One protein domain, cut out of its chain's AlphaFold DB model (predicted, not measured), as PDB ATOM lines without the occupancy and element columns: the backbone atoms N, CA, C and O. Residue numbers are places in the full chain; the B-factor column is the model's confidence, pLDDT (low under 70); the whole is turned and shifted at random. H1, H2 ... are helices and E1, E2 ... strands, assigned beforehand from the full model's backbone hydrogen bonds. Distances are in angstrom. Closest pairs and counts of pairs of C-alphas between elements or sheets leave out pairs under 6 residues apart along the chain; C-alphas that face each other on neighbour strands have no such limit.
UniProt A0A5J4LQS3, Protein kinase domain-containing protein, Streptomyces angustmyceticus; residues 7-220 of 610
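This is residues 7 to 220 of the 610 residues of the protein "Protein kinase domain-containing protein" of Streptomyces angustmyceticus (UniProt A0A5J4LQS3). A strongly twisted sheet of six strands has two helices, H1 and H3, over one face; a small three-stranded sheet, E7 E8 E9, sits beyond the last residue of E6, and H4 sits near H3. A long unnamed stretch, residues 7 to 39, runs along the outside before E1. The printed part has 214 residues, with four named helices and nine named strands in the order E1 E2 E3 H1 E4 H2 E5 H3 E6 E7 E8 E9 H4; under half of the residues are in these elements, and the class is mixed, helices and strands. The large sheet runs E1 E2 E4 E5 E3 E6, all antiparallel. The whole is compact, with a radius of gyration of the C-alphas of 17.3 A and spans of 45 by 44 by 40 A.

E1, residues 40 to 45, begins at C-alpha 40 (-17.916, 80.959, 41.213). E2 is residues 48 to 53 and E3 residues 62 to 69, 20.9 A long. H1, residues 75 to 88, is 20.1 A long. E4 is residues 93 to 96, H2 99 to 104 and E5 117 to 121. H3, residues 126 to 140, is 20.4 A long. E6, residues 159 to 165, is 18.1 A long. E7 is residues 170 to 172, E8 178 to 183 and E9 189 to 191. H4, residues 208 to 218, ends at C-alpha 218 (15.854, 60.229, 48.296).

E1 and E2 form a hairpin, with N 43 and O 50 3.0 A apart. Across the neighbour strands E2 and E4, N 49 and O 95 are within hydrogen-bond range at 2.9 A; so are N 94 and O 120 across E4 and E5 at 2.9 A, N 121 and O 66 across E5 and E3 at 2.8 A, and N 67 and O 160 across E3 and E6 at 2.8 A. H1 is over E4 and E5 at a height over the sheet of 8.6 A; H3 is over E3 at 9.8 A, on the same face. They touch at Val 85 and Glu 135, the closest C-alphas, 6.7 A apart, at a steep tilt of 43 degrees, opposite ways. E3, H1, E4 and E5, H3, E6 are split strand-helix-strand units, each with another strand between its two strands, and right-handed crossovers. H2 only grazes the sheet. E7, E8 and E9 make a meander, each strand the antiparallel neighbour of the one before; N 171 and O 179 are 3.0 A apart, N 182 and O 190 2.8 A. H4 is close to H3 but not clearly touching: the C-alphas of His 130 and Phe 209 are 7.6 A apart. Each O i to N i+4 pair is within hydrogen-bond range in H1 and H2, 10 of 11 in H3 and 5 of 7 in H4.

The C-alphas farthest apart, of Asn 14 and Gly 208, are 51.4 A apart. The printed part has no cut; the links H2 to E5, H3 to E6 and E9 to H4 are long. Mean pLDDT of the printed part is 90.9, with residues 7, 56 to 57 and 220 under 70.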
ATOM      1  N   PRO A   7       9.183  81.060  22.056       68.94
ATOM      2  CA  PRO A   7       7.878  81.403  22.632       68.94
ATOM      3  C   PRO A   7       7.342  82.800  22.275       68.94
ATOM      4  O   PRO A   7       6.125  82.986  22.278       68.94
ATOM      5  N   TYR A   8       8.214  83.762  21.953       73.81
ATOM      6  CA  TYR A   8       7.829  85.135  21.609       73.81
ATOM      7  C   TYR A   8       7.459  85.319  20.129       73.81
ATOM      8  O   TYR A   8       6.851  86.328  19.791       73.81
ATOM      9  N   ILE A   9       7.775  84.352  19.255       79.12
ATOM     10  CA  ILE A   9       7.359  84.347  17.835       79.12
ATOM     11  C   ILE A   9       6.185  83.388  17.545       79.12
ATOM     12  O   ILE A   9       5.833  83.132  16.394       79.12
ATOM     13  N   VAL A  10       5.571  82.830  18.595       82.56
ATOM     14  CA  VAL A  10       4.373  81.969  18.502       82.56
ATOM     15  C   VAL A  10       3.089  82.787  18.315       82.56
ATOM     16  O   VAL A  10       2.111  82.274  17.759       82.56
ATOM     17  N   ALA A  11       3.082  84.032  18.803       84.38
ATOM     18  CA  ALA A  11       1.930  84.931  18.762       84.38
ATOM     19  C   ALA A  11       1.860  85.748  17.460       84.38
ATOM     20  O   ALA A  11       0.813  85.762  16.818       84.38
ATOM     21  N   ASP A  12       2.974  86.352  17.043       83.31
ATOM     22  CA  ASP A  12       3.183  86.917  15.707       83.31
ATOM     23  C   ASP A  12       4.492  86.346  15.150       83.31
ATOM     24  O   ASP A  12       5.467  86.197  15.882       83.31
ATOM     25  N   SER A  13       4.535  85.987  13.866       77.25
ATOM     26  CA  SER A  13       5.730  85.353  13.303       77.25
ATOM     27  C   SER A  13       6.865  86.338  13.010       77.25
ATOM     28  O   SER A  13       7.992  85.895  12.798       77.25
ATOM     29  N   ASN A  14       6.599  87.645  12.938       76.69
ATOM     30  CA  ASN A  14       7.542  88.714  12.586       76.69
ATOM     31  C   ASN A  14       7.987  89.544  13.798       76.69
ATOM     32  O   ASN A  14       9.083  90.104  13.768       76.69
ATOM     33  N   TRP A  15       7.158  89.628  14.840       82.12
ATOM     34  CA  TRP A  15       7.389  90.459  16.024       82.12
ATOM     35  C   TRP A  15       7.490  89.625  17.301       82.12
ATOM     36  O   TRP A  15       6.798  88.624  17.452       82.12
ATOM     37  N   TYR A  16       8.316  90.070  18.252       84.25
ATOM     38  CA  TYR A  16       8.319  89.499  19.597       84.25
ATOM     39  C   TYR A  16       7.083  89.961  20.368       84.25
ATOM     40  O   TYR A  16       7.003  91.113  20.792       84.25
ATOM     41  N   GLU A  17       6.141  89.046  20.564       87.88
ATOM     42  CA  GLU A  17       4.883  89.278  21.267       87.88
ATOM     43  C   GLU A  17       4.695  88.242  22.387       87.88
ATOM     44  O   GLU A  17       5.057  87.073  22.226       87.88
ATOM     45  N   PRO A  18       4.142  88.621  23.554       86.19
ATOM     46  CA  PRO A  18       3.957  87.685  24.651       86.19
ATOM     47  C   PRO A  18       2.898  86.642  24.277       86.19
ATOM     48  O   PRO A  18       1.868  86.960  23.681       86.19
ATOM     49  N   LEU A  19       3.129  85.391  24.688       86.62
ATOM     50  CA  LEU A  19       2.330  84.223  24.298       86.62
ATOM     51  C   LEU A  19       0.813  84.372  24.564       86.62
ATOM     52  O   LEU A  19      -0.008  83.769  23.878       86.62
ATOM     53  N   GLU A  20       0.419  85.225  25.512       89.19
ATOM     54  CA  GLU A  20      -0.976  85.598  25.779       89.19
ATOM     55  C   GLU A  20      -1.717  86.231  24.586       89.19
ATOM     56  O   GLU A  20      -2.941  86.085  24.503       89.19
ATOM     57  N   ARG A  21      -1.003  86.883  23.655       90.25
ATOM     58  CA  ARG A  21      -1.556  87.479  22.422       90.25
ATOM     59  C   ARG A  21      -1.748  86.477  21.288       90.25
ATOM     60  O   ARG A  21      -2.369  86.822  20.289       90.25
ATOM     61  N   CYS A  22      -1.236  85.256  21.428       89.44
ATOM     62  CA  CYS A  22      -1.371  84.228  20.408       89.44
ATOM     63  C   CYS A  22      -2.847  83.921  20.125       89.44
ATOM     64  O   CYS A  22      -3.604  83.627  21.058       89.44
ATOM     65  N   ASP A  23      -3.234  83.915  18.844       90.56
ATOM     66  CA  ASP A  23      -4.518  83.339  18.455       90.56
ATOM     67  C   ASP A  23      -4.491  81.834  18.724       90.56
ATOM     68  O   ASP A  23      -3.670  81.070  18.210       90.56
ATOM     69  N   ASP A  24      -5.386  81.435  19.609       93.44
ATOM     70  CA  ASP A  24      -5.629  80.073  20.031       93.44
ATOM     71  C   ASP A  24      -7.127  79.747  20.043       93.44
ATOM     72  O   ASP A  24      -7.512  78.684  20.530       93.44
ATOM     73  N   THR A  25      -7.969  80.645  19.516       93.38
ATOM     74  CA  THR A  25      -9.436  80.661  19.662       93.38
ATOM     75  C   THR A  25     -10.104  79.349  19.244       93.38
ATOM     76  O   THR A  25     -10.926  78.802  19.994       93.38
ATOM     77  N   ALA A  26      -9.685  78.798  18.103       94.00
ATOM     78  CA  ALA A  26     -10.118  77.500  17.583       94.00
ATOM     79  C   ALA A  26      -9.752  76.312  18.499       94.00
ATOM     80  O   ALA A  26     -10.438  75.298  18.495       94.00
ATOM     81  N   SER A  27      -8.705  76.451  19.321       95.12
ATOM     82  CA  SER A  27      -8.154  75.404  20.198       95.12
ATOM     83  C   SER A  27      -8.468  75.590  21.692       95.12
ATOM     84  O   SER A  27      -7.961  74.842  22.531       95.12
ATOM     85  N   ARG A  28      -9.271  76.604  22.048       96.44
ATOM     86  CA  ARG A  28      -9.684  76.880  23.434       96.44
ATOM     87  C   ARG A  28     -10.638  75.818  23.966       96.44
ATOM     88  O   ARG A  28     -11.707  75.622  23.376       96.44
ATOM     89  N   PHE A  29     -10.274  75.232  25.107       97.25
ATOM     90  CA  PHE A  29     -11.049  74.207  25.806       97.25
ATOM     91  C   PHE A  29     -12.457  74.704  26.163       97.25
ATOM     92  O   PHE A  29     -12.666  75.892  26.441       97.25
ATOM     93  N   SER A  30     -13.421  73.790  26.185       95.50
ATOM     94  CA  SER A  30     -14.843  74.047  26.439       95.50
ATOM     95  C   SER A  30     -15.105  74.799  27.751       95.50
ATOM     96  O   SER A  30     -15.915  75.730  27.761       95.50
ATOM     97  N   LEU A  31     -14.358  74.513  28.824       93.88
ATOM     98  CA  LEU A  31     -14.468  75.226  30.105       93.88
ATOM     99  C   LEU A  31     -14.159  76.737  30.010       93.88
ATOM    100  O   LEU A  31     -14.675  77.519  30.803       93.88
ATOM    101  N   THR A  32     -13.397  77.196  29.008       92.06
ATOM    102  CA  THR A  32     -13.173  78.642  28.775       92.06
ATOM    103  C   THR A  32     -14.387  79.342  28.148       92.06
ATOM    104  O   THR A  32     -14.531  80.562  28.239       92.06
ATOM    105  N   LYS A  33     -15.298  78.579  27.534       88.31
ATOM    106  CA  LYS A  33     -16.505  79.072  26.848       88.31
ATOM    107  C   LYS A  33     -17.776  78.866  27.686       88.31
ATOM    108  O   LYS A  33     -18.787  79.512  27.426       88.31
ATOM    109  N   ARG A  34     -17.729  77.988  28.694       89.06
ATOM    110  CA  ARG A  34     -18.849  77.645  29.583       89.06
ATOM    111  C   ARG A  34     -19.192  78.783  30.558       89.06
ATOM    112  O   ARG A  34     -18.311  79.500  31.030       89.06
ATOM    113  N   ALA A  35     -20.476  78.917  30.896       85.44
ATOM    114  CA  ALA A  35     -20.933  79.732  32.021       85.44
ATOM    115  C   ALA A  35     -20.770  78.962  33.346       85.44
ATOM    116  O   ALA A  35     -21.035  77.761  33.403       85.44
ATOM    117  N   PHE A  36     -20.344  79.642  34.410       82.38
ATOM    118  CA  PHE A  36     -20.089  79.011  35.710       82.38
ATOM    119  C   PHE A  36     -21.329  79.030  36.616       82.38
ATOM    120  O   PHE A  36     -22.157  79.936  36.487       82.38
ATOM    121  N   PRO A  37     -21.464  78.065  37.548       78.81
ATOM    122  CA  PRO A  37     -22.504  78.098  38.569       78.81
ATOM    123  C   PRO A  37     -22.441  79.368  39.424       78.81
ATOM    124  O   PRO A  37     -21.374  79.960  39.619       78.81
ATOM    125  N   ALA A  38     -23.582  79.746  40.004       82.56
ATOM    126  CA  ALA A  38     -23.623  80.782  41.029       82.56
ATOM    127  C   ALA A  38     -22.651  80.439  42.176       82.56
ATOM    128  O   ALA A  38     -22.541  79.285  42.587       82.56
ATOM    129  N   GLY A  39     -21.931  81.444  42.675       88.75
ATOM    130  CA  GLY A  39     -20.890  81.255  43.688       88.75
ATOM    131  C   GLY A  39     -19.476  81.023  43.141       88.75
ATOM    132  O   GLY A  39     -18.555  80.945  43.946       88.75
ATOM    133  N   TRP A  40     -19.258  80.992  41.820       92.88
ATOM    134  CA  TRP A  40     -17.916  80.959  41.213       92.88
ATOM    135  C   TRP A  40     -17.596  82.228  40.413       92.88
ATOM    136  O   TRP A  40     -18.471  82.846  39.811       92.88
ATOM    137  N   LYS A  41     -16.316  82.617  40.408       91.19
ATOM    138  CA  LYS A  41     -15.753  83.733  39.629       91.19
ATOM    139  C   LYS A  41     -14.581  83.260  38.767       91.19
ATOM    140  O   LYS A  41     -13.869  82.327  39.144       91.19
ATOM    141  N   ARG A  42     -14.365  83.955  37.646       91.88
ATOM    142  CA  ARG A  42     -13.259  83.740  36.706       91.88
ATOM    143  C   ARG A  42     -12.452  85.021  36.500       91.88
ATOM    144  O   ARG A  42     -13.042  86.095  36.412       91.88
ATOM    145  N   ASP A  43     -11.137  84.883  36.387       91.12
ATOM    146  CA  ASP A  43     -10.182  85.907  35.937       91.12
ATOM    147  C   ASP A  43      -9.221  85.282  34.906       91.12
ATOM    148  O   ASP A  43      -9.014  84.071  34.940       91.12
ATOM    149  N   GLN A  44      -8.624  86.074  34.010       90.56
ATOM    150  CA  GLN A  44      -7.687  85.575  32.993       90.56
ATOM    151  C   GLN A  44      -6.303  86.211  33.181       90.56
ATOM    152  O   GLN A  44      -6.152  87.429  33.094       90.56
ATOM    153  N   GLN A  45      -5.271  85.391  33.396       89.75
ATOM    154  CA  GLN A  45      -3.898  85.844  33.646       89.75
ATOM    155  C   GLN A  45      -2.958  85.335  32.555       89.75
ATOM    156  O   GLN A  45      -2.436  84.216  32.595       89.75
ATOM    157  N   GLY A  46      -2.801  86.167  31.524       90.56
ATOM    158  CA  GLY A  46      -2.085  85.843  30.296       90.56
ATOM    159  C   GLY A  46      -2.720  84.653  29.575       90.56
ATOM    160  O   GLY A  46      -3.780  84.773  28.954       90.56
ATOM    161  N   VAL A  47      -2.073  83.491  29.666       92.81
ATOM    162  CA  VAL A  47      -2.535  82.225  29.067       92.81
ATOM    163  C   VAL A  47      -3.359  81.332  30.011       92.81
ATOM    164  O   VAL A  47      -3.835  80.280  29.583       92.81
ATOM    165  N   TRP A  48      -3.530  81.731  31.275       95.06
ATOM    166  CA  TRP A  48      -4.249  80.965  32.299       95.06
ATOM    167  C   TRP A  48      -5.663  81.502  32.535       95.06
ATOM    168  O   TRP A  48      -5.842  82.705  32.713       95.06
ATOM    169  N   GLU A  49      -6.641  80.608  32.632       96.00
ATOM    170  CA  GLU A  49      -7.952  80.881  33.231       96.00
ATOM    171  C   GLU A  49      -7.895  80.528  34.719       96.00
ATOM    172  O   GLU A  49      -7.547  79.401  35.075       96.00
ATOM    173  N   VAL A  50      -8.239  81.468  35.597       94.75
ATOM    174  CA  VAL A  50      -8.234  81.296  37.054       94.75
ATOM    175  C   VAL A  50      -9.667  81.235  37.569       94.75
ATOM    176  O   VAL A  50     -10.458  82.138  37.305       94.75
ATOM    177  N   LEU A  51      -9.995  80.191  38.332       94.06
ATOM    178  CA  LEU A  51     -11.328  79.922  38.865       94.06
ATOM    179  C   LEU A  51     -11.305  79.844  40.391       94.06
ATOM    180  O   LEU A  51     -10.507  79.122  40.989       94.06
ATOM    181  N   ALA A  52     -12.210  80.575  41.036       92.81
ATOM    182  CA  ALA A  52     -12.313  80.601  42.491       92.81
ATOM    183  C   ALA A  52     -13.760  80.723  42.980       92.81
ATOM    184  O   ALA A  52     -14.585  81.335  42.293       92.81
ATOM    185  N   PRO A  53     -14.049  80.262  44.205       91.94
ATOM    186  CA  PRO A  53     -15.288  80.594  44.892       91.94
ATOM    187  C   PRO A  53     -15.420  82.104  45.151       91.94
ATOM    188  O   PRO A  53     -14.453  82.812  45.461       91.94
ATOM    189  N   VAL A  54     -16.647  82.605  45.071       87.62
ATOM    190  CA  VAL A  54     -17.053  83.928  45.555       87.62
ATOM    191  C   VAL A  54     -17.228  83.840  47.071       87.62
ATOM    192  O   VAL A  54     -17.870  82.923  47.568       87.62
ATOM    193  N   GLY A  55     -16.624  84.767  47.820       76.00
ATOM    194  CA  GLY A  55     -16.634  84.718  49.289       76.00
ATOM    195  C   GLY A  55     -15.808  83.576  49.905       76.00
ATOM    196  O   GLY A  55     -15.921  83.333  51.103       76.00
ATOM    197  N   GLY A  56     -14.977  82.881  49.116       69.00
ATOM    198  CA  GLY A  56     -14.061  81.858  49.629       69.00
ATOM    199  C   GLY A  56     -13.098  82.410  50.690       69.00
ATOM    200  O   GLY A  56     -12.748  83.591  50.667       69.00
ATOM    201  N   LYS A  57     -12.660  81.549  51.620       69.19
ATOM    202  CA  LYS A  57     -11.690  81.919  52.667       69.19
ATOM    203  C   LYS A  57     -10.398  82.458  52.034       69.19
ATOM    204  O   LYS A  57      -9.985  81.987  50.973       69.19
ATOM    205  N   ASN A  58      -9.738  83.402  52.706       79.31
ATOM    206  CA  ASN A  58      -8.455  83.950  52.252       79.31
ATOM    207  C   ASN A  58      -7.428  82.829  52.029       79.31
ATOM    208  O   ASN A  58      -7.161  82.036  52.931       79.31
ATOM    209  N   LEU A  59      -6.843  82.790  50.829       86.88
ATOM    210  CA  LEU A  59      -5.677  81.958  50.538       86.88
ATOM    211  C   LEU A  59      -4.447  82.506  51.284       86.88
ATOM    212  O   LEU A  59      -4.301  83.730  51.390       86.88
ATOM    213  N   PRO A  60      -3.520  81.645  51.741       91.38
ATOM    214  CA  PRO A  60      -2.207  82.104  52.172       91.38
ATOM    215  C   PRO A  60      -1.422  82.675  50.975       91.38
ATOM    216  O   PRO A  60      -1.689  82.358  49.815       91.38
ATOM    217  N   ARG A  61      -0.423  83.529  51.236       90.88
ATOM    218  CA  ARG A  61       0.411  84.135  50.170       90.88
ATOM    219  C   ARG A  61       1.331  83.122  49.475       90.88
ATOM    220  O   ARG A  61       1.788  83.377  48.360       90.88
ATOM    221  N   GLN A  62       1.579  81.991  50.125       94.38
ATOM    222  CA  GLN A  62       2.434  80.882  49.707       94.38
ATOM    223  C   GLN A  62       1.992  79.606  50.431       94.38
ATOM    224  O   GLN A  62       1.341  79.690  51.472       94.38
ATOM    225  N   GLY A  63       2.379  78.446  49.915       95.25
ATOM    226  CA  GLY A  63       2.074  77.158  50.526       95.25
ATOM    227  C   GLY A  63       2.378  76.002  49.581       95.25
ATOM    228  O   GLY A  63       2.988  76.188  48.526       95.25
ATOM    229  N   TRP A  64       1.911  74.812  49.940       96.44
ATOM    230  CA  TRP A  64       1.899  73.662  49.044       96.44
ATOM    231  C   TRP A  64       0.801  73.818  47.989       96.44
ATOM    232  O   TRP A  64      -0.368  74.006  48.319       96.44
ATOM    233  N   LYS A  65       1.175  73.727  46.712       96.19
ATOM    234  CA  LYS A  65       0.251  73.722  45.570       96.19
ATOM    235  C   LYS A  65       0.427  72.448  44.756       96.19
ATOM    236  O   LYS A  65       1.536  71.922  44.658       96.19
ATOM    237  N   ILE A  66      -0.672  71.988  44.168       98.00
ATOM    238  CA  ILE A  66      -0.706  70.815  43.293       98.00
ATOM    239  C   ILE A  66      -0.616  71.323  41.856       98.00
ATOM    240  O   ILE A  66      -1.449  72.130  41.441       98.00
ATOM    241  N   HIS A  67       0.360  70.856  41.087       97.75
ATOM    242  CA  HIS A  67       0.365  71.001  39.633       97.75
ATOM    243  C   HIS A  67      -0.051  69.669  39.004       97.75
ATOM    244  O   HIS A  67       0.259  68.604  39.537       97.75
ATOM    245  N   ILE A  68      -0.746  69.724  37.870       97.94
ATOM    246  CA  ILE A  68      -1.172  68.528  37.136       97.94
ATOM    247  C   ILE A  68      -0.710  68.659  35.689       97.94
ATOM    248  O   ILE A  68      -0.911  69.716  35.070       97.94
ATOM    249  N   THR A  69      -0.090  67.608  35.156       96.62
ATOM    250  CA  THR A  69       0.313  67.550  33.747       96.62
ATOM    251  C   THR A  69      -0.696  66.823  32.867       96.62
ATOM    252  O   THR A  69      -1.586  66.114  33.332       96.62
ATOM    253  N   ALA A  70      -0.596  67.056  31.564       95.81
ATOM    254  CA  ALA A  70      -1.334  66.327  30.542       95.81
ATOM    255  C   ALA A  70      -0.602  66.461  29.202       95.81
ATOM    256  O   ALA A  70       0.195  67.385  29.011       95.81
ATOM    257  N   THR A  71      -0.896  65.571  28.258       94.12
ATOM    258  CA  THR A  71      -0.571  65.818  26.847       94.12
ATOM    259  C   THR A  71      -1.554  66.857  26.283       94.12
ATOM    260  O   THR A  71      -2.615  67.075  26.875       94.12
ATOM    261  N   PRO A  72      -1.275  67.499  25.132       93.19
ATOM    262  CA  PRO A  72      -2.255  68.368  24.475       93.19
ATOM    263  C   PRO A  72      -3.601  67.669  24.219       93.19
ATOM    264  O   PRO A  72      -4.645  68.321  24.243       93.19
ATOM    265  N   ASP A  73      -3.588  66.347  24.031       93.38
ATOM    266  CA  ASP A  73      -4.780  65.562  23.725       93.38
ATOM    267  C   ASP A  73      -5.584  65.157  24.964       93.38
ATOM    268  O   ASP A  73      -6.813  65.227  24.918       93.38
ATOM    269  N   THR A  74      -4.929  64.827  26.086       94.62
ATOM    270  CA  THR A  74      -5.625  64.534  27.357       94.62
ATOM    271  C   THR A  74      -5.984  65.785  28.162       94.62
ATOM    272  O   THR A  74      -6.810  65.707  29.070       94.62
ATOM    273  N   ALA A  75      -5.416  66.951  27.825       96.19
ATOM    274  CA  ALA A  75      -5.561  68.193  28.586       96.19
ATOM    275  C   ALA A  75      -7.016  68.590  28.877       96.19
ATOM    276  O   ALA A  75      -7.319  68.949  30.012       96.19
ATOM    277  N   GLU A  76      -7.916  68.515  27.893       96.69
ATOM    278  CA  GLU A  76      -9.312  68.939  28.080       96.69
ATOM    279  C   GLU A  76     -10.056  68.057  29.089       96.69
ATOM    280  O   GLU A  76     -10.743  68.568  29.973       96.69
ATOM    281  N   GLU A  77      -9.864  66.741  29.016       96.56
ATOM    282  CA  GLU A  77     -10.477  65.804  29.956       96.56
ATOM    283  C   GLU A  77      -9.885  65.964  31.366       96.56
ATOM    284  O   GLU A  77     -10.626  66.018  32.346       96.56
ATOM    285  N   THR A  78      -8.561  66.136  31.479       97.38
ATOM    286  CA  THR A  78      -7.888  66.427  32.757       97.38
ATOM    287  C   THR A  78      -8.416  67.720  33.395       97.38
ATOM    288  O   THR A  78      -8.598  67.770  34.613       97.38
ATOM    289  N   ILE A  79      -8.708  68.754  32.598       97.75
ATOM    290  CA  ILE A  79      -9.300  70.018  33.066       97.75
ATOM    291  C   ILE A  79     -10.733  69.805  33.581       97.75
ATOM    292  O   ILE A  79     -11.062  70.300  34.658       97.75
ATOM    293  N   GLU A  80     -11.573  69.053  32.868       97.06
ATOM    294  CA  GLU A  80     -12.960  68.776  33.280       97.06
ATOM    295  C   GLU A  80     -13.043  67.891  34.537       97.06
ATOM    296  O   GLU A  80     -13.816  68.186  35.452       97.06
ATOM    297  N   GLN A  81     -12.202  66.858  34.647       97.38
ATOM    298  CA  GLN A  81     -12.123  66.030  35.857       97.38
ATOM    299  C   GLN A  81     -11.590  66.834  37.056       97.38
ATOM    300  O   GLN A  81     -12.138  66.759  38.158       97.38
ATOM    301  N   THR A  82     -10.579  67.689  36.842       97.81
ATOM    302  CA  THR A  82     -10.081  68.581  37.903       97.81
ATOM    303  C   THR A  82     -11.133  69.609  38.321       97.81
ATOM    304  O   THR A  82     -11.254  69.905  39.509       97.81
ATOM    305  N   TRP A  83     -11.938  70.120  37.382       96.62
ATOM    306  CA  TRP A  83     -13.060  71.009  37.680       96.62
ATOM    307  C   TRP A  83     -14.091  70.340  38.591       96.62
ATOM    308  O   TRP A  83     -14.507  70.960  39.567       96.62
ATOM    309  N   ALA A  84     -14.459  69.081  38.337       96.50
ATOM    310  CA  ALA A  84     -15.403  68.347  39.181       96.50
ATOM    311  C   ALA A  84     -14.902  68.202  40.635       96.50
ATOM    312  O   ALA A  84     -15.660  68.443  41.579       96.50
ATOM    313  N   VAL A  85     -13.615  67.885  40.825       97.88
ATOM    314  CA  VAL A  85     -12.992  67.806  42.160       97.88
ATOM    315  C   VAL A  85     -12.900  69.189  42.815       97.88
ATOM    316  O   VAL A  85     -13.350  69.363  43.948       97.88
ATOM    317  N   CYS A  86     -12.387  70.203  42.110       96.31
ATOM    318  CA  CYS A  86     -12.222  71.552  42.662       96.31
ATOM    319  C   CYS A  86     -13.560  72.237  42.969       96.31
ATOM    320  O   CYS A  86     -13.647  72.986  43.940       96.31
ATOM    321  N   GLN A  87     -14.617  71.957  42.198       94.50
ATOM    322  CA  GLN A  87     -15.971  72.424  42.488       94.50
ATOM    323  C   GLN A  87     -16.487  71.824  43.802       94.50
ATOM    324  O   GLN A  87     -16.927  72.566  44.678       94.50
ATOM    325  N   ARG A  88     -16.399  70.496  43.954       94.62
ATOM    326  CA  ARG A  88     -16.897  69.765  45.129       94.62
ATOM    327  C   ARG A  88     -16.133  70.098  46.411       94.62
ATOM    328  O   ARG A  88     -16.753  70.246  47.458       94.62
ATOM    329  N   LEU A  89     -14.812  70.247  46.325       95.12
ATOM    330  CA  LEU A  89     -13.957  70.645  47.449       95.12
ATOM    331  C   LEU A  89     -13.897  72.174  47.652       95.12
ATOM    332  O   LEU A  89     -13.237  72.646  48.573       95.12
ATOM    333  N   ASN A  90     -14.584  72.959  46.811       93.75
ATOM    334  CA  ASN A  90     -14.601  74.424  46.840       93.75
ATOM    335  C   ASN A  90     -13.189  75.059  46.780       93.75
ATOM    336  O   ASN A  90     -12.904  76.061  47.445       93.75
ATOM    337  N   LEU A  91     -12.290  74.458  45.992       94.56
ATOM    338  CA  LEU A  91     -10.868  74.803  45.920       94.56
ATOM    339  C   LEU A  91     -10.570  75.850  44.835       94.56
ATOM    340  O   LEU A  91     -10.956  75.668  43.679       94.56
ATOM    341  N   PRO A  92      -9.816  76.918  45.151       95.31
ATOM    342  CA  PRO A  92      -9.296  77.838  44.146       95.31
ATOM    343  C   PRO A  92      -8.257  77.153  43.236       95.31
ATOM    344  O   PRO A  92      -7.320  76.506  43.711       95.31
ATOM    345  N   TRP A  93      -8.385  77.316  41.917       96.62
ATOM    346  CA  TRP A  93      -7.524  76.657  40.927       96.62
ATOM    347  C   TRP A  93      -7.388  77.458  39.623       96.62
ATOM    348  O   TRP A  93      -8.004  78.511  39.453       96.62
ATOM    349  N   LYS A  94      -6.550  76.990  38.694       96.56
ATOM    350  CA  LYS A  94      -6.406  77.559  37.345       96.56
ATOM    351  C   LYS A  94      -5.930  76.541  36.318       96.56
ATOM    352  O   LYS A  94      -5.284  75.562  36.687       96.56
ATOM    353  N   PHE A  95      -6.156  76.823  35.039       97.81
ATOM    354  CA  PHE A  95      -5.750  75.960  33.929       97.81
ATOM    355  C   PHE A  95      -5.304  76.746  32.686       97.81
ATOM    356  O   PHE A  95      -5.659  77.913  32.520       97.81
ATOM    357  N   LEU A  96      -4.501  76.124  31.816       96.88
ATOM    358  CA  LEU A  96      -4.128  76.694  30.515       96.88
ATOM    359  C   LEU A  96      -5.362  76.813  29.614       96.88
ATOM    360  O   LEU A  96      -6.121  75.860  29.475       96.88
ATOM    361  N   ARG A  97      -5.555  77.959  28.955       95.75
ATOM    362  CA  ARG A  97      -6.805  78.259  28.234       95.75
ATOM    363  C   ARG A  97      -7.040  77.449  26.939       95.75
ATOM    364  O   ARG A  97      -8.155  77.462  26.413       95.75
ATOM    365  N   SER A  98      -6.031  76.769  26.383       95.94
ATOM    366  CA  SER A  98      -6.147  76.101  25.072       95.94
ATOM    367  C   SER A  98      -5.108  75.013  24.783       95.94
ATOM    368  O   SER A  98      -3.993  75.031  25.310       95.94
ATOM    369  N   ARG A  99      -5.447  74.114  23.844       95.00
ATOM    370  CA  ARG A  99      -4.561  73.038  23.364       95.00
ATOM    371  C   ARG A  99      -3.293  73.582  22.698       95.00
ATOM    372  O   ARG A  99      -2.213  73.066  22.968       95.00
ATOM    373  N   ARG A 100      -3.389  74.652  21.891       92.06
ATOM    374  CA  ARG A 100      -2.219  75.283  21.242       92.06
ATOM    375  C   ARG A 100      -1.195  75.763  22.273       92.06
ATOM    376  O   ARG A 100      -0.005  75.517  22.105       92.06
ATOM    377  N   ILE A 101      -1.653  76.402  23.351       92.50
ATOM    378  CA  ILE A 101      -0.783  76.833  24.450       92.50
ATOM    379  C   ILE A 101      -0.154  75.628  25.164       92.50
ATOM    380  O   ILE A 101       1.046  75.658  25.440       92.50
ATOM    381  N   THR A 102      -0.916  74.557  25.415       93.56
ATOM    382  CA  THR A 102      -0.387  73.318  26.011       93.56
ATOM    383  C   THR A 102       0.737  72.704  25.170       93.56
ATOM    384  O   THR A 102       1.772  72.345  25.727       93.56
ATOM    385  N   THR A 103       0.594  72.641  23.840       91.44
ATOM    386  CA  THR A 103       1.665  72.167  22.944       91.44
ATOM    387  C   THR A 103       2.907  73.057  23.026       91.44
ATOM    388  O   THR A 103       4.017  72.559  23.206       91.44
ATOM    389  N   VAL A 104       2.735  74.382  22.956       89.19
ATOM    390  CA  VAL A 104       3.846  75.353  22.982       89.19
ATOM    391  C   VAL A 104       4.643  75.264  24.285       89.19
ATOM    392  O   VAL A 104       5.871  75.161  24.246       89.19
ATOM    393  N   LEU A 105       3.959  75.225  25.433       90.62
ATOM    394  CA  LEU A 105       4.577  75.112  26.763       90.62
ATOM    395  C   LEU A 105       5.129  73.708  27.078       90.62
ATOM    396  O   LEU A 105       5.683  73.496  28.157       90.62
ATOM    397  N   ASN A 106       5.015  72.760  26.145       92.31
ATOM    398  CA  ASN A 106       5.594  71.421  26.241       92.31
ATOM    399  C   ASN A 106       6.578  71.102  25.092       92.31
ATOM    400  O   ASN A 106       7.082  69.983  25.009       92.31
ATOM    401  N   SER A 107       6.880  72.068  24.218       90.00
ATOM    402  CA  SER A 107       7.748  71.894  23.039       90.00
ATOM    403  C   SER A 107       9.226  71.599  23.375       90.00
ATOM    404  O   SER A 107       9.639  71.792  24.522       90.00
ATOM    405  N   LYS A 108      10.045  71.138  22.403       86.25
ATOM    406  CA  LYS A 108      11.482  70.776  22.582       86.25
ATOM    407  C   LYS A 108      12.297  71.855  23.310       86.25
ATOM    408  O   LYS A 108      13.119  71.501  24.151       86.25
ATOM    409  N   TYR A 109      12.018  73.139  23.078       82.81
ATOM    410  CA  TYR A 109      12.718  74.271  23.710       82.81
ATOM    411  C   TYR A 109      11.864  75.053  24.734       82.81
ATOM    412  O   TYR A 109      12.179  76.191  25.072       82.81
ATOM    413  N   ALA A 110      10.783  74.459  25.254       85.31
ATOM    414  CA  ALA A 110      10.019  75.042  26.360       85.31
ATOM    415  C   ALA A 110      10.807  75.031  27.690       85.31
ATOM    416  O   ALA A 110      11.752  74.260  27.875       85.31
ATOM    417  N   ASN A 111      10.385  75.845  28.666       84.38
ATOM    418  CA  ASN A 111      10.974  75.843  30.009       84.38
ATOM    419  C   ASN A 111      10.763  74.477  30.697       84.38
ATOM    420  O   ASN A 111       9.676  74.180  31.199       84.38
ATOM    421  N   ARG A 112      11.832  73.673  30.790       87.75
ATOM    422  CA  ARG A 112      11.808  72.313  31.360       87.75
ATOM    423  C   ARG A 112      11.367  72.224  32.831       87.75
ATOM    424  O   ARG A 112      10.952  71.150  33.258       87.75
ATOM    425  N   ALA A 113      11.410  73.320  33.597       81.94
ATOM    426  CA  ALA A 113      10.894  73.370  34.970       81.94
ATOM    427  C   ALA A 113       9.366  73.592  35.039       81.94
ATOM    428  O   ALA A 113       8.739  73.221  36.033       81.94
ATOM    429  N   ALA A 114       8.766  74.166  33.989       79.31
ATOM    430  CA  ALA A 114       7.328  74.439  33.873       79.31
ATOM    431  C   ALA A 114       6.595  73.517  32.872       79.31
ATOM    432  O   ALA A 114       5.367  73.547  32.802       79.31
ATOM    433  N   SER A 115       7.342  72.705  32.117       82.00
ATOM    434  CA  SER A 115       6.867  71.796  31.068       82.00
ATOM    435  C   SER A 115       5.603  71.025  31.427       82.00
ATOM    436  O   SER A 115       5.534  70.381  32.473       82.00
ATOM    437  N   GLY A 116       4.635  71.031  30.511       82.56
ATOM    438  CA  GLY A 116       3.442  70.187  30.582       82.56
ATOM    439  C   GLY A 116       2.475  70.491  31.731       82.56
ATOM    440  O   GLY A 116       1.454  69.818  31.819       82.56
ATOM    441  N   LYS A 117       2.743  71.487  32.591       93.88
ATOM    442  CA  LYS A 117       1.819  71.941  33.644       93.88
ATOM    443  C   LYS A 117       0.565  72.537  33.004       93.88
ATOM    444  O   LYS A 117       0.593  73.675  32.544       93.88
ATOM    445  N   VAL A 118      -0.536  71.784  32.990       96.88
ATOM    446  CA  VAL A 118      -1.824  72.233  32.429       96.88
ATOM    447  C   VAL A 118      -2.718  72.856  33.496       96.88
ATOM    448  O   VAL A 118      -3.475  73.774  33.189       96.88
ATOM    449  N   VAL A 119      -2.610  72.403  34.749       97.81
ATOM    450  CA  VAL A 119      -3.453  72.853  35.867       97.81
ATOM    451  C   VAL A 119      -2.608  73.205  37.096       97.81
ATOM    452  O   VAL A 119      -1.526  72.653  37.307       97.81
ATOM    453  N   THR A 120      -3.097  74.126  37.930       97.88
ATOM    454  CA  THR A 120      -2.611  74.335  39.305       97.88
ATOM    455  C   THR A 120      -3.786  74.492  40.273       97.88
ATOM    456  O   THR A 120      -4.639  75.354  40.064       97.88
ATOM    457  N   VAL A 121      -3.815  73.691  41.339       98.25
ATOM    458  CA  VAL A 121      -4.808  73.733  42.428       98.25
ATOM    459  C   VAL A 121      -4.131  74.240  43.702       98.25
ATOM    460  O   VAL A 121      -2.968  73.918  43.963       98.25
ATOM    461  N   TYR A 122      -4.849  75.043  44.491       96.69
ATOM    462  CA  TYR A 122      -4.296  75.766  45.638       96.69
ATOM    463  C   TYR A 122      -5.081  75.488  46.935       96.69
ATOM    464  O   TYR A 122      -5.946  76.282  47.316       96.69
ATOM    465  N   PRO A 123      -4.777  74.373  47.623       96.00
ATOM    466  CA  PRO A 123      -5.195  74.128  49.004       96.00
ATOM    467  C   PRO A 123      -4.743  75.247  49.949       96.00
ATOM    468  O   PRO A 123      -3.691  75.851  49.735       96.00
ATOM    469  N   ARG A 124      -5.494  75.517  51.023       93.94
ATOM    470  CA  ARG A 124      -5.047  76.473  52.057       93.94
ATOM    471  C   ARG A 124      -4.098  75.862  53.085       93.94
ATOM    472  O   ARG A 124      -3.304  76.586  53.679       93.94
ATOM    473  N   ASP A 125      -4.258  74.571  53.341       93.69
ATOM    474  CA  ASP A 125      -3.755  73.860  54.513       93.69
ATOM    475  C   ASP A 125      -3.443  72.385  54.164       93.69
ATOM    476  O   ASP A 125      -3.692  71.929  53.044       93.69
ATOM    477  N   ALA A 126      -2.827  71.646  55.096       94.75
ATOM    478  CA  ALA A 126      -2.379  70.269  54.863       94.75
ATOM    479  C   ALA A 126      -3.540  69.270  54.674       94.75
ATOM    480  O   ALA A 126      -3.403  68.323  53.899       94.75
ATOM    481  N   GLU A 127      -4.683  69.506  55.325       95.62
ATOM    482  CA  GLU A 127      -5.898  68.690  55.202       95.62
ATOM    483  C   GLU A 127      -6.520  68.832  53.807       95.62
ATOM    484  O   GLU A 127      -6.793  67.832  53.134       95.62
ATOM    485  N   GLU A 128      -6.669  70.067  53.312       96.06
ATOM    486  CA  GLU A 128      -7.119  70.303  51.936       96.06
ATOM    487  C   GLU A 128      -6.127  69.765  50.905       96.06
ATOM    488  O   GLU A 128      -6.554  69.273  49.863       96.06
ATOM    489  N   LEU A 129      -4.818  69.814  51.183       97.12
ATOM    490  CA  LEU A 129      -3.797  69.249  50.300       97.12
ATOM    491  C   LEU A 129      -3.939  67.728  50.188       97.12
ATOM    492  O   LEU A 129      -3.987  67.209  49.075       97.12
ATOM    493  N   HIS A 130      -4.046  67.024  51.317       97.19
ATOM    494  CA  HIS A 130      -4.199  65.569  51.345       97.19
ATOM    495  C   HIS A 130      -5.500  65.117  50.673       97.19
ATOM    496  O   HIS A 130      -5.494  64.217  49.829       97.19
ATOM    497  N   THR A 131      -6.605  65.797  50.993       97.88
ATOM    498  CA  THR A 131      -7.926  65.533  50.410       97.88
ATOM    499  C   THR A 131      -7.902  65.750  48.898       97.88
ATOM    500  O   THR A 131      -8.283  64.860  48.141       97.88
ATOM    501  N   ALA A 132      -7.389  66.895  48.434       97.88
ATOM    502  CA  ALA A 132      -7.322  67.210  47.012       97.88
ATOM    503  C   ALA A 132      -6.429  66.233  46.238       97.88
ATOM    504  O   ALA A 132      -6.816  65.791  45.162       97.88
ATOM    505  N   LEU A 133      -5.262  65.866  46.776       97.31
ATOM    506  CA  LEU A 133      -4.373  64.881  46.153       97.31
ATOM    507  C   LEU A 133      -5.033  63.509  46.007       97.31
ATOM    508  O   LEU A 133      -4.953  62.908  44.940       97.31
ATOM    509  N   THR A 134      -5.712  63.039  47.053       96.88
ATOM    510  CA  THR A 134      -6.403  61.740  47.058       96.88
ATOM    511  C   THR A 134      -7.544  61.714  46.039       96.88
ATOM    512  O   THR A 134      -7.654  60.786  45.242       96.88
ATOM    513  N   GLU A 135      -8.360  62.768  46.014       97.94
ATOM    514  CA  GLU A 135      -9.514  62.904  45.117       97.94
ATOM    515  C   GLU A 135      -9.110  63.124  43.649       97.94
ATOM    516  O   GLU A 135      -9.792  62.658  42.738       97.94
ATOM    517  N   LEU A 136      -7.982  63.801  43.398       97.88
ATOM    518  CA  LEU A 136      -7.420  63.953  42.055       97.88
ATOM    519  C   LEU A 136      -6.774  62.656  41.558       97.88
ATOM    520  O   LEU A 136      -6.996  62.287  40.409       97.88
ATOM    521  N   ASP A 137      -6.020  61.933  42.392       96.69
ATOM    522  CA  ASP A 137      -5.420  60.646  42.001       96.69
ATOM    523  C   ASP A 137      -6.498  59.576  41.740       96.69
ATOM    524  O   ASP A 137      -6.363  58.781  40.815       96.69
ATOM    525  N   ALA A 138      -7.634  59.626  42.443       96.81
ATOM    526  CA  ALA A 138      -8.773  58.740  42.194       96.81
ATOM    527  C   ALA A 138      -9.419  58.903  40.797       96.81
ATOM    528  O   ALA A 138     -10.008  57.947  40.292       96.81
ATOM    529  N   VAL A 139      -9.315  60.080  40.157       96.56
ATOM    530  CA  VAL A 139      -9.904  60.352  38.820       96.56
ATOM    531  C   VAL A 139      -8.866  60.603  37.710       96.56
ATOM    532  O   VAL A 139      -9.196  60.575  36.518       96.56
ATOM    533  N   LEU A 140      -7.600  60.831  38.081       96.06
ATOM    534  CA  LEU A 140      -6.482  61.093  37.168       96.06
ATOM    535  C   LEU A 140      -5.334  60.073  37.250       96.06
ATOM    536  O   LEU A 140      -4.432  60.127  36.411       96.06
ATOM    537  N   GLY A 141      -5.331  59.171  38.231       91.25
ATOM    538  CA  GLY A 141      -4.253  58.210  38.467       91.25
ATOM    539  C   GLY A 141      -3.928  57.371  37.228       91.25
ATOM    540  O   GLY A 141      -4.816  56.901  36.519       91.25
ATOM    541  N   GLY A 142      -2.635  57.217  36.932       86.56
ATOM    542  CA  GLY A 142      -2.148  56.469  35.766       86.56
ATOM    543  C   GLY A 142      -2.377  57.123  34.393       86.56
ATOM    544  O   GLY A 142      -1.978  56.536  33.388       86.56
ATOM    545  N   ARG A 143      -2.978  58.322  34.303       90.88
ATOM    546  CA  ARG A 143      -3.077  59.067  33.032       90.88
ATOM    547  C   ARG A 143      -1.695  59.527  32.539       90.88
ATOM    548  O   ARG A 143      -0.877  59.952  33.357       90.88
ATOM    549  N   PRO A 144      -1.445  59.538  31.214       86.75
ATOM    550  CA  PRO A 144      -0.177  59.996  30.656       86.75
ATOM    551  C   PRO A 144      -0.008  61.515  30.784       86.75
ATOM    552  O   PRO A 144      -0.886  62.304  30.418       86.75
ATOM    553  N   GLY A 145       1.171  61.917  31.248       90.88
ATOM    554  CA  GLY A 145       1.634  63.298  31.311       90.88
ATOM    555  C   GLY A 145       3.131  63.333  31.637       90.88
ATOM    556  O   GLY A 145       3.626  62.410  32.285       90.88
ATOM    557  N   PRO A 146       3.881  64.350  31.179       93.12
ATOM    558  CA  PRO A 146       5.313  64.437  31.448       93.12
ATOM    559  C   PRO A 146       5.595  64.632  32.942       93.12
ATOM    560  O   PRO A 146       4.861  65.352  33.627       93.12
ATOM    561  N   TYR A 147       6.689  64.050  33.442       92.88
ATOM    562  CA  TYR A 147       7.161  64.311  34.802       92.88
ATOM    563  C   TYR A 147       7.616  65.765  34.978       92.88
ATOM    564  O   TYR A 147       8.340  66.312  34.140       92.88
ATOM    565  N   ILE A 148       7.240  66.382  36.097       92.94
ATOM    566  CA  ILE A 148       7.626  67.750  36.440       92.94
ATOM    567  C   ILE A 148       8.948  67.734  37.214       92.94
ATOM    568  O   ILE A 148       8.976  67.439  38.401       92.94
ATOM    569  N   LEU A 149      10.035  68.171  36.579       91.94
ATOM    570  CA  LEU A 149      11.370  68.194  37.200       91.94
ATOM    571  C   LEU A 149      11.485  69.100  38.446       91.94
ATOM    572  O   LEU A 149      12.456  68.985  39.184       91.94
ATOM    573  N   SER A 150      10.553  70.035  38.663       90.94
ATOM    574  CA  SER A 150      10.589  71.044  39.741       90.94
ATOM    575  C   SER A 150       9.613  70.792  40.906       90.94
ATOM    576  O   SER A 150       9.504  71.638  41.803       90.94
ATOM    577  N   ASP A 151       8.933  69.640  40.895       93.50
ATOM    578  CA  ASP A 151       7.876  69.203  41.816       93.50
ATOM    579  C   ASP A 151       8.103  67.730  42.223       93.50
ATOM    580  O   ASP A 151       8.841  67.010  41.557       93.50
ATOM    581  N   HIS A 152       7.451  67.269  43.292       93.31
ATOM    582  CA  HIS A 152       7.447  65.861  43.713       93.31
ATOM    583  C   HIS A 152       6.169  65.159  43.233       93.31
ATOM    584  O   HIS A 152       5.076  65.655  43.513       93.31
ATOM    585  N   ARG A 153       6.263  64.028  42.516       93.50
ATOM    586  CA  ARG A 153       5.070  63.310  42.018       93.50
ATOM    587  C   ARG A 153       4.284  62.686  43.174       93.50
ATOM    588  O   ARG A 153       4.850  62.027  44.040       93.50
ATOM    589  N   TRP A 154       2.960  62.823  43.128       93.12
ATOM    590  CA  TRP A 154       2.054  62.045  43.966       93.12
ATOM    591  C   TRP A 154       1.711  60.717  43.274       93.12
ATOM    592  O   TRP A 154       1.198  60.702  42.152       93.12
ATOM    593  N   ASN A 155       2.021  59.600  43.937       91.19
ATOM    594  CA  ASN A 155       1.817  58.236  43.441       91.19
ATOM    595  C   ASN A 155       2.352  58.026  42.004       91.19
ATOM    596  O   ASN A 155       3.523  58.285  41.725       91.19
ATOM    597  N   LYS A 156       1.513  57.515  41.095       84.88
ATOM    598  CA  LYS A 156       1.845  57.242  39.680       84.88
ATOM    599  C   LYS A 156       1.037  58.114  38.708       84.88
ATOM    600  O   LYS A 156       0.992  57.823  37.517       84.88
ATOM    601  N   GLY A 157       0.348  59.134  39.217       86.06
ATOM    602  CA  GLY A 157      -0.505  60.016  38.426       86.06
ATOM    603  C   GLY A 157       0.238  61.208  37.803       86.06
ATOM    604  O   GLY A 157       1.431  61.417  38.045       86.06
ATOM    605  N   PRO A 158      -0.487  62.043  37.039       94.00
ATOM    606  CA  PRO A 158       0.009  63.319  36.521       94.00
ATOM    607  C   PRO A 158       0.060  64.434  37.584       94.00
ATOM    608  O   PRO A 158       0.449  65.559  37.272       94.00
ATOM    609  N   ALA A 159      -0.373  64.160  38.820       96.31
ATOM    610  CA  ALA A 159      -0.357  65.108  39.929       96.31
ATOM    611  C   ALA A 159       1.034  65.183  40.582       96.31
ATOM    612  O   ALA A 159       1.716  64.177  40.789       96.31
ATOM    613  N   SER A 160       1.479  66.386  40.926       95.62
ATOM    614  CA  SER A 160       2.730  66.619  41.654       95.62
ATOM    615  C   SER A 160       2.608  67.848  42.554       95.62
ATOM    616  O   SER A 160       1.767  68.715  42.313       95.62
ATOM    617  N   VAL A 161       3.434  67.931  43.596       95.75
ATOM    618  CA  VAL A 161       3.400  69.011  44.590       95.75
ATOM    619  C   VAL A 161       4.691  69.812  44.652       95.75
ATOM    620  O   VAL A 161       5.795  69.279  44.534       95.75
ATOM    621  N   ARG A 162       4.545  71.104  44.952       94.81
ATOM    622  CA  ARG A 162       5.651  72.011  45.270       94.81
ATOM    623  C   ARG A 162       5.209  73.039  46.300       94.81
ATOM    624  O   ARG A 162       4.139  73.635  46.164       94.81
ATOM    625  N   TYR A 163       6.070  73.315  47.276       94.81
ATOM    626  CA  TYR A 163       5.937  74.507  48.106       94.81
ATOM    627  C   TYR A 163       6.339  75.749  47.301       94.81
ATOM    628  O   TYR A 163       7.399  75.779  46.672       94.81
ATOM    629  N   GLY A 164       5.518  76.796  47.299       93.56
ATOM    630  CA  GLY A 164       5.900  78.055  46.670       93.56
ATOM    631  C   GLY A 164       4.844  79.149  46.733       93.56
ATOM    632  O   GLY A 164       3.783  79.001  47.336       93.56
ATOM    633  N   ALA A 165       5.135  80.268  46.070       91.38
ATOM    634  CA  ALA A 165       4.270  81.438  46.073       91.38
ATOM    635  C   ALA A 165       2.895  81.135  45.448       91.38
ATOM    636  O   ALA A 165       2.802  80.476  44.400       91.38
ATOM    637  N   PHE A 166       1.836  81.634  46.088       90.81
ATOM    638  CA  PHE A 166       0.474  81.639  45.555       90.81
ATOM    639  C   PHE A 166       0.228  82.967  44.834       90.81
ATOM    640  O   PHE A 166      -0.068  82.962  43.645       90.81
ATOM    641  N   ALA A 167       0.433  84.104  45.506       84.81
ATOM    642  CA  ALA A 167       0.464  85.431  44.879       84.81
ATOM    643  C   ALA A 167       1.876  85.753  44.355       84.81
ATOM    644  O   ALA A 167       2.856  85.266  44.914       84.81
ATOM    645  N   LEU A 168       2.018  86.580  43.308       84.62
ATOM    646  CA  LEU A 168       3.356  86.956  42.828       84.62
ATOM    647  C   LEU A 168       4.008  87.945  43.800       84.62
ATOM    648  O   LEU A 168       3.524  89.061  43.986       84.62
ATOM    649  N   MET A 169       5.120  87.531  44.392       91.06
ATOM    650  CA  MET A 169       5.966  88.343  45.265       91.06
ATOM    651  C   MET A 169       7.353  88.441  44.631       91.06
ATOM    652  O   MET A 169       7.725  87.573  43.841       91.06
ATOM    653  N   TRP A 170       8.102  89.495  44.950       92.31
ATOM    654  CA  TRP A 170       9.391  89.795  44.327       92.31
ATOM    655  C   TRP A 170      10.421  90.202  45.379       92.31
ATOM    656  O   TRP A 170      10.080  90.931  46.310       92.31
ATOM    657  N   CYS A 171      11.671  89.800  45.177       92.81
ATOM    658  CA  CYS A 171      12.846  90.330  45.865       92.81
ATOM    659  C   CYS A 171      13.889  90.775  44.830       92.81
ATOM    660  O   CYS A 171      13.811  90.406  43.655       92.81
ATOM    661  N   GLU A 172      14.867  91.560  45.268       94.25
ATOM    662  CA  GLU A 172      16.016  91.964  44.456       94.25
ATOM    663  C   GLU A 172      17.257  91.201  44.932       94.25
ATOM    664  O   GLU A 172      17.453  91.000  46.132       94.25
ATOM    665  N   LEU A 173      18.055  90.705  43.987       91.25
ATOM    666  CA  LEU A 173      19.323  90.030  44.247       91.25
ATOM    667  C   LEU A 173      20.471  91.055  44.364       91.25
ATOM    668  O   LEU A 173      20.312  92.202  43.944       91.25
ATOM    669  N   PRO A 174      21.652  90.673  44.897       92.56
ATOM    670  CA  PRO A 174      22.784  91.594  45.076       92.56
ATOM    671  C   PRO A 174      23.347  92.232  43.791       92.56
ATOM    672  O   PRO A 174      24.132  93.171  43.877       92.56
ATOM    673  N   ASP A 175      22.969  91.733  42.613       91.88
ATOM    674  CA  ASP A 175      23.298  92.298  41.296       91.88
ATOM    675  C   ASP A 175      22.246  93.303  40.771       91.88
ATOM    676  O   ASP A 175      22.416  93.872  39.692       91.88
ATOM    677  N   GLY A 176      21.168  93.535  41.528       90.88
ATOM    678  CA  GLY A 176      20.030  94.373  41.146       90.88
ATOM    679  C   GLY A 176      18.985  93.670  40.270       90.88
ATOM    680  O   GLY A 176      18.031  94.315  39.832       90.88
ATOM    681  N   SER A 177      19.125  92.368  39.995       89.75
ATOM    682  CA  SER A 177      18.104  91.601  39.277       89.75
ATOM    683  C   SER A 177      16.897  91.306  40.175       89.75
ATOM    684  O   SER A 177      17.023  91.039  41.371       89.75
ATOM    685  N   ARG A 178      15.689  91.372  39.604       92.31
ATOM    686  CA  ARG A 178      14.427  91.223  40.343       92.31
ATOM    687  C   ARG A 178      13.810  89.855  40.071       92.31
ATOM    688  O   ARG A 178      13.410  89.578  38.942       92.31
ATOM    689  N   VAL A 179      13.688  89.022  41.101       91.19
ATOM    690  CA  VAL A 179      13.270  87.614  40.982       91.19
ATOM    691  C   VAL A 179      12.020  87.300  41.819       91.19
ATOM    692  O   VAL A 179      11.760  87.996  42.806       91.19
ATOM    693  N   PRO A 180      11.218  86.279  41.452       91.69
ATOM    694  CA  PRO A 180      10.090  85.835  42.267       91.69
ATOM    695  C   PRO A 180      10.531  85.397  43.671       91.69
ATOM    696  O   PRO A 180      11.596  84.803  43.829       91.69
ATOM    697  N   ALA A 181       9.696  85.653  44.678       93.94
ATOM    698  CA  ALA A 181      10.033  85.445  46.086       93.94
ATOM    699  C   ALA A 181       8.998  84.618  46.869       93.94
ATOM    700  O   ALA A 181       7.811  84.584  46.540       93.94
ATOM    701  N   LEU A 182       9.475  84.012  47.955       94.56
ATOM    702  CA  LEU A 182       8.715  83.564  49.122       94.56
ATOM    703  C   LEU A 182       9.003  84.523  50.288       94.56
ATOM    704  O   LEU A 182       9.932  85.323  50.211       94.56
ATOM    705  N   HIS A 183       8.249  84.427  51.376       94.50
ATOM    706  CA  HIS A 183       8.641  84.986  52.669       94.50
ATOM    707  C   HIS A 183       9.134  83.868  53.595       94.50
ATOM    708  O   HIS A 183       8.514  82.803  53.639       94.50
ATOM    709  N   ASP A 184      10.215  84.110  54.332       93.94
ATOM    710  CA  ASP A 184      10.634  83.259  55.455       93.94
ATOM    711  C   ASP A 184       9.721  83.473  56.699       93.94
ATOM    712  O   ASP A 184       8.840  84.343  56.669       93.94
ATOM    713  N   PRO A 185       9.881  82.707  57.801       92.75
ATOM    714  CA  PRO A 185       9.076  82.878  59.020       92.75
ATOM    715  C   PRO A 185       9.227  84.244  59.707       92.75
ATOM    716  O   PRO A 185       8.389  84.613  60.528       92.75
ATOM    717  N   GLN A 186      10.281  84.996  59.388       93.00
ATOM    718  CA  GLN A 186      10.544  86.347  59.881       93.00
ATOM    719  C   GLN A 186       9.917  87.425  58.971       93.00
ATOM    720  O   GLN A 186       9.856  88.594  59.352       93.00
ATOM    721  N   GLY A 187       9.403  87.039  57.798       91.31
ATOM    722  CA  GLY A 187       8.756  87.910  56.821       91.31
ATOM    723  C   GLY A 187       9.688  88.482  55.748       91.31
ATOM    724  O   GLY A 187       9.230  89.295  54.943       91.31
ATOM    725  N   ASN A 188      10.964  88.080  55.699       93.31
ATOM    726  CA  ASN A 188      11.914  88.562  54.693       93.31
ATOM    727  C   ASN A 188      11.635  87.916  53.332       93.31
ATOM    728  O   ASN A 188      11.376  86.715  53.243       93.31
ATOM    729  N   ALA A 189      11.741  88.695  52.254       93.75
ATOM    730  CA  ALA A 189      11.549  88.190  50.898       93.75
ATOM    731  C   ALA A 189      12.796  87.427  50.407       93.75
ATOM    732  O   ALA A 189      13.837  88.030  50.149       93.75
ATOM    733  N   VAL A 190      12.673  86.106  50.251       93.62
ATOM    734  CA  VAL A 190      13.740  85.190  49.812       93.62
ATOM    735  C   VAL A 190      13.428  84.593  48.428       93.62
ATOM    736  O   VAL A 190      12.258  84.338  48.142       93.62
ATOM    737  N   PRO A 191      14.414  84.326  47.547       91.88
ATOM    738  CA  PRO A 191      14.137  83.878  46.175       91.88
ATOM    739  C   PRO A 191      13.407  82.523  46.069       91.88
ATOM    740  O   PRO A 191      13.887  81.507  46.572       91.88
ATOM    741  N   ASP A 192      12.302  82.475  45.317       89.31
ATOM    742  CA  ASP A 192      11.625  81.236  44.903       89.31
ATOM    743  C   ASP A 192      12.446  80.562  43.790       89.31
ATOM    744  O   ASP A 192      12.333  80.888  42.606       89.31
ATOM    745  N   ARG A 193      13.330  79.637  44.180       84.25
ATOM    746  CA  ARG A 193      14.269  78.959  43.272       84.25
ATOM    747  C   ARG A 193      13.529  77.992  42.333       84.25
ATOM    748  O   ARG A 193      13.343  76.815  42.637       84.25
ATOM    749  N   ARG A 194      13.115  78.470  41.156       81.38
ATOM    750  CA  ARG A 194      12.415  77.690  40.107       81.38
ATOM    751  C   ARG A 194      13.378  76.892  39.215       81.38
ATOM    752  O   ARG A 194      13.403  77.037  37.999       81.38
ATOM    753  N   ARG A 195      14.213  76.059  39.843       84.06
ATOM    754  CA  ARG A 195      15.137  75.140  39.154       84.06
ATOM    755  C   ARG A 195      14.401  73.866  38.697       84.06
ATOM    756  O   ARG A 195      13.389  73.518  39.303       84.06
ATOM    757  N   PRO A 196      14.899  73.137  37.678       84.25
ATOM    758  CA  PRO A 196      14.392  71.817  37.292       84.25
ATOM    759  C   PRO A 196      14.924  70.718  38.233       84.25
ATOM    760  O   PRO A 196      15.530  69.748  37.792       84.25
ATOM    761  N   ALA A 197      14.739  70.933  39.534       87.25
ATOM    762  CA  ALA A 197      14.955  69.979  40.611       87.25
ATOM    763  C   ALA A 197      13.920  70.280  41.706       87.25
ATOM    764  O   ALA A 197      13.603  71.453  41.944       87.25
ATOM    765  N   PHE A 198      13.396  69.254  42.374       89.88
ATOM    766  CA  PHE A 198      12.521  69.449  43.526       89.88
ATOM    767  C   PHE A 198      13.320  69.966  44.732       89.88
ATOM    768  O   PHE A 198      14.387  69.446  45.049       89.88
ATOM    769  N   THR A 199      12.797  70.988  45.412       89.19
ATOM    770  CA  THR A 199      13.381  71.542  46.642       89.19
ATOM    771  C   THR A 199      12.279  72.067  47.554       89.19
ATOM    772  O   THR A 199      11.438  72.849  47.100       89.19
ATOM    773  N   VAL A 200      12.333  71.726  48.840       91.06
ATOM    774  CA  VAL A 200      11.521  72.355  49.895       91.06
ATOM    775  C   VAL A 200      12.378  73.419  50.595       91.06
ATOM    776  O   VAL A 200      13.555  73.152  50.842       91.06
ATOM    777  N   PRO A 201      11.862  74.625  50.903       91.38
ATOM    778  CA  PRO A 201      12.568  75.560  51.779       91.38
ATOM    779  C   PRO A 201      12.772  74.948  53.172       91.38
ATOM    780  O   PRO A 201      11.837  74.381  53.722       91.38
ATOM    781  N   GLU A 202      13.953  75.111  53.768       91.00
ATOM    782  CA  GLU A 202      14.326  74.503  55.066       91.00
ATOM    783  C   GLU A 202      13.361  74.847  56.219       91.00
ATOM    784  O   GLU A 202      13.200  74.075  57.159       91.00
ATOM    785  N   TRP A 203      12.698  76.002  56.133       92.25
ATOM    786  CA  TRP A 203      11.715  76.498  57.100       92.25
ATOM    787  C   TRP A 203      10.256  76.140  56.766       92.25
ATOM    788  O   TRP A 203       9.353  76.517  57.514       92.25
ATOM    789  N   ALA A 204       9.987  75.481  55.635       92.19
ATOM    790  CA  ALA A 204       8.632  75.156  55.205       92.19
ATOM    791  C   ALA A 204       8.181  73.806  55.782       92.19
ATOM    792  O   ALA A 204       8.769  72.759  55.504       92.19
ATOM    793  N   GLU A 205       7.092  73.829  56.552       90.94
ATOM    794  CA  GLU A 205       6.496  72.622  57.122       90.94
ATOM    795  C   GLU A 205       6.131  71.613  56.021       90.94
ATOM    796  O   GLU A 205       5.432  71.934  55.054       90.94
ATOM    797  N   THR A 206       6.612  70.380  56.179       93.50
ATOM    798  CA  THR A 206       6.344  69.259  55.276       93.50
ATOM    799  C   THR A 206       5.347  68.313  55.949       93.50
ATOM    800  O   THR A 206       5.719  67.650  56.916       93.50
ATOM    801  N   PRO A 207       4.090  68.230  55.468       94.19
ATOM    802  CA  PRO A 207       3.083  67.336  56.031       94.19
ATOM    803  C   PRO A 207       3.547  65.878  56.082       94.19
ATOM    804  O   PRO A 207       4.162  65.383  55.135       94.19
ATOM    805  N   GLY A 208       3.198  65.160  57.153       92.19
ATOM    806  CA  GLY A 208       3.672  63.788  57.391       92.19
ATOM    807  C   GLY A 208       3.363  62.798  56.259       92.19
ATOM    808  O   GLY A 208       4.182  61.933  55.963       92.19
ATOM    809  N   PHE A 209       2.236  62.969  55.556       91.62
ATOM    810  CA  PHE A 209       1.881  62.143  54.394       91.62
ATOM    811  C   PHE A 209       2.773  62.392  53.161       91.62
ATOM    812  O   PHE A 209       2.927  61.498  52.333       91.62
ATOM    813  N   LEU A 210       3.399  63.572  53.043       92.25
ATOM    814  CA  LEU A 210       4.436  63.830  52.038       92.25
ATOM    815  C   LEU A 210       5.810  63.348  52.510       92.25
ATOM    816  O   LEU A 210       6.558  62.808  51.700       92.25
ATOM    817  N   ALA A 211       6.136  63.499  53.798       90.19
ATOM    818  CA  ALA A 211       7.455  63.169  54.345       90.19
ATOM    819  C   ALA A 211       7.902  61.729  54.017       90.19
ATOM    820  O   ALA A 211       9.017  61.532  53.538       90.19
ATOM    821  N   THR A 212       7.016  60.738  54.169       83.88
ATOM    822  CA  THR A 212       7.294  59.331  53.812       83.88
ATOM    823  C   THR A 212       7.610  59.150  52.324       83.88
ATOM    824  O   THR A 212       8.528  58.418  51.960       83.88
ATOM    825  N   SER A 213       6.867  59.833  51.447       85.38
ATOM    826  CA  SER A 213       7.052  59.751  49.992       85.38
ATOM    827  C   SER A 213       8.327  60.468  49.528       85.38
ATOM    828  O   SER A 213       8.981  60.018  48.589       85.38
ATOM    829  N   LEU A 214       8.710  61.547  50.215       86.69
ATOM    830  CA  LEU A 214       9.952  62.283  49.980       86.69
ATOM    831  C   LEU A 214      11.191  61.509  50.450       86.69
ATOM    832  O   LEU A 214      12.198  61.514  49.749       86.69
ATOM    833  N   ALA A 215      11.112  60.807  51.585       84.81
ATOM    834  CA  ALA A 215      12.193  59.944  52.063       84.81
ATOM    835  C   ALA A 215      12.482  58.807  51.066       84.81
ATOM    836  O   ALA A 215      13.612  58.665  50.603       84.81
ATOM    837  N   ALA A 216      11.444  58.082  50.633       81.88
ATOM    838  CA  ALA A 216      11.577  57.005  49.649       81.88
ATOM    839  C   ALA A 216      12.130  57.479  48.287       81.88
ATOM    840  O   ALA A 216      12.794  56.718  47.588       81.88
ATOM    841  N   ALA A 217      11.885  58.738  47.901       78.00
ATOM    842  CA  ALA A 217      12.454  59.324  46.687       78.00
ATOM    843  C   ALA A 217      13.948  59.684  46.819       78.00
ATOM    844  O   ALA A 217      14.644  59.743  45.806       78.00
ATOM    845  N   ALA A 218      14.450  59.908  48.038       75.38
ATOM    846  CA  ALA A 218      15.854  60.229  48.296       75.38
ATOM    847  C   ALA A 218      16.760  58.984  48.363       75.38
ATOM    848  O   ALA A 218      17.942  59.074  48.049       75.38
ATOM    849  N   GLU A 219      16.217  57.821  48.734       70.00
ATOM    850  CA  GLU A 219      16.971  56.557  48.835       70.00
ATOM    851  C   GLU A 219      17.292  55.920  47.466       70.00
ATOM    852  O   GLU A 219      18.164  55.060  47.370       70.00
ATOM    853  N   GLY A 220      16.603  56.334  46.396       60.94
ATOM    854  CA  GLY A 220      16.658  55.695  45.075       60.94
ATOM    855  C   GLY A 220      17.743  56.188  44.105       60.94
ATOM    856  O   GLY A 220      17.681  55.840  42.926       60.94
TER     857      GLY A 220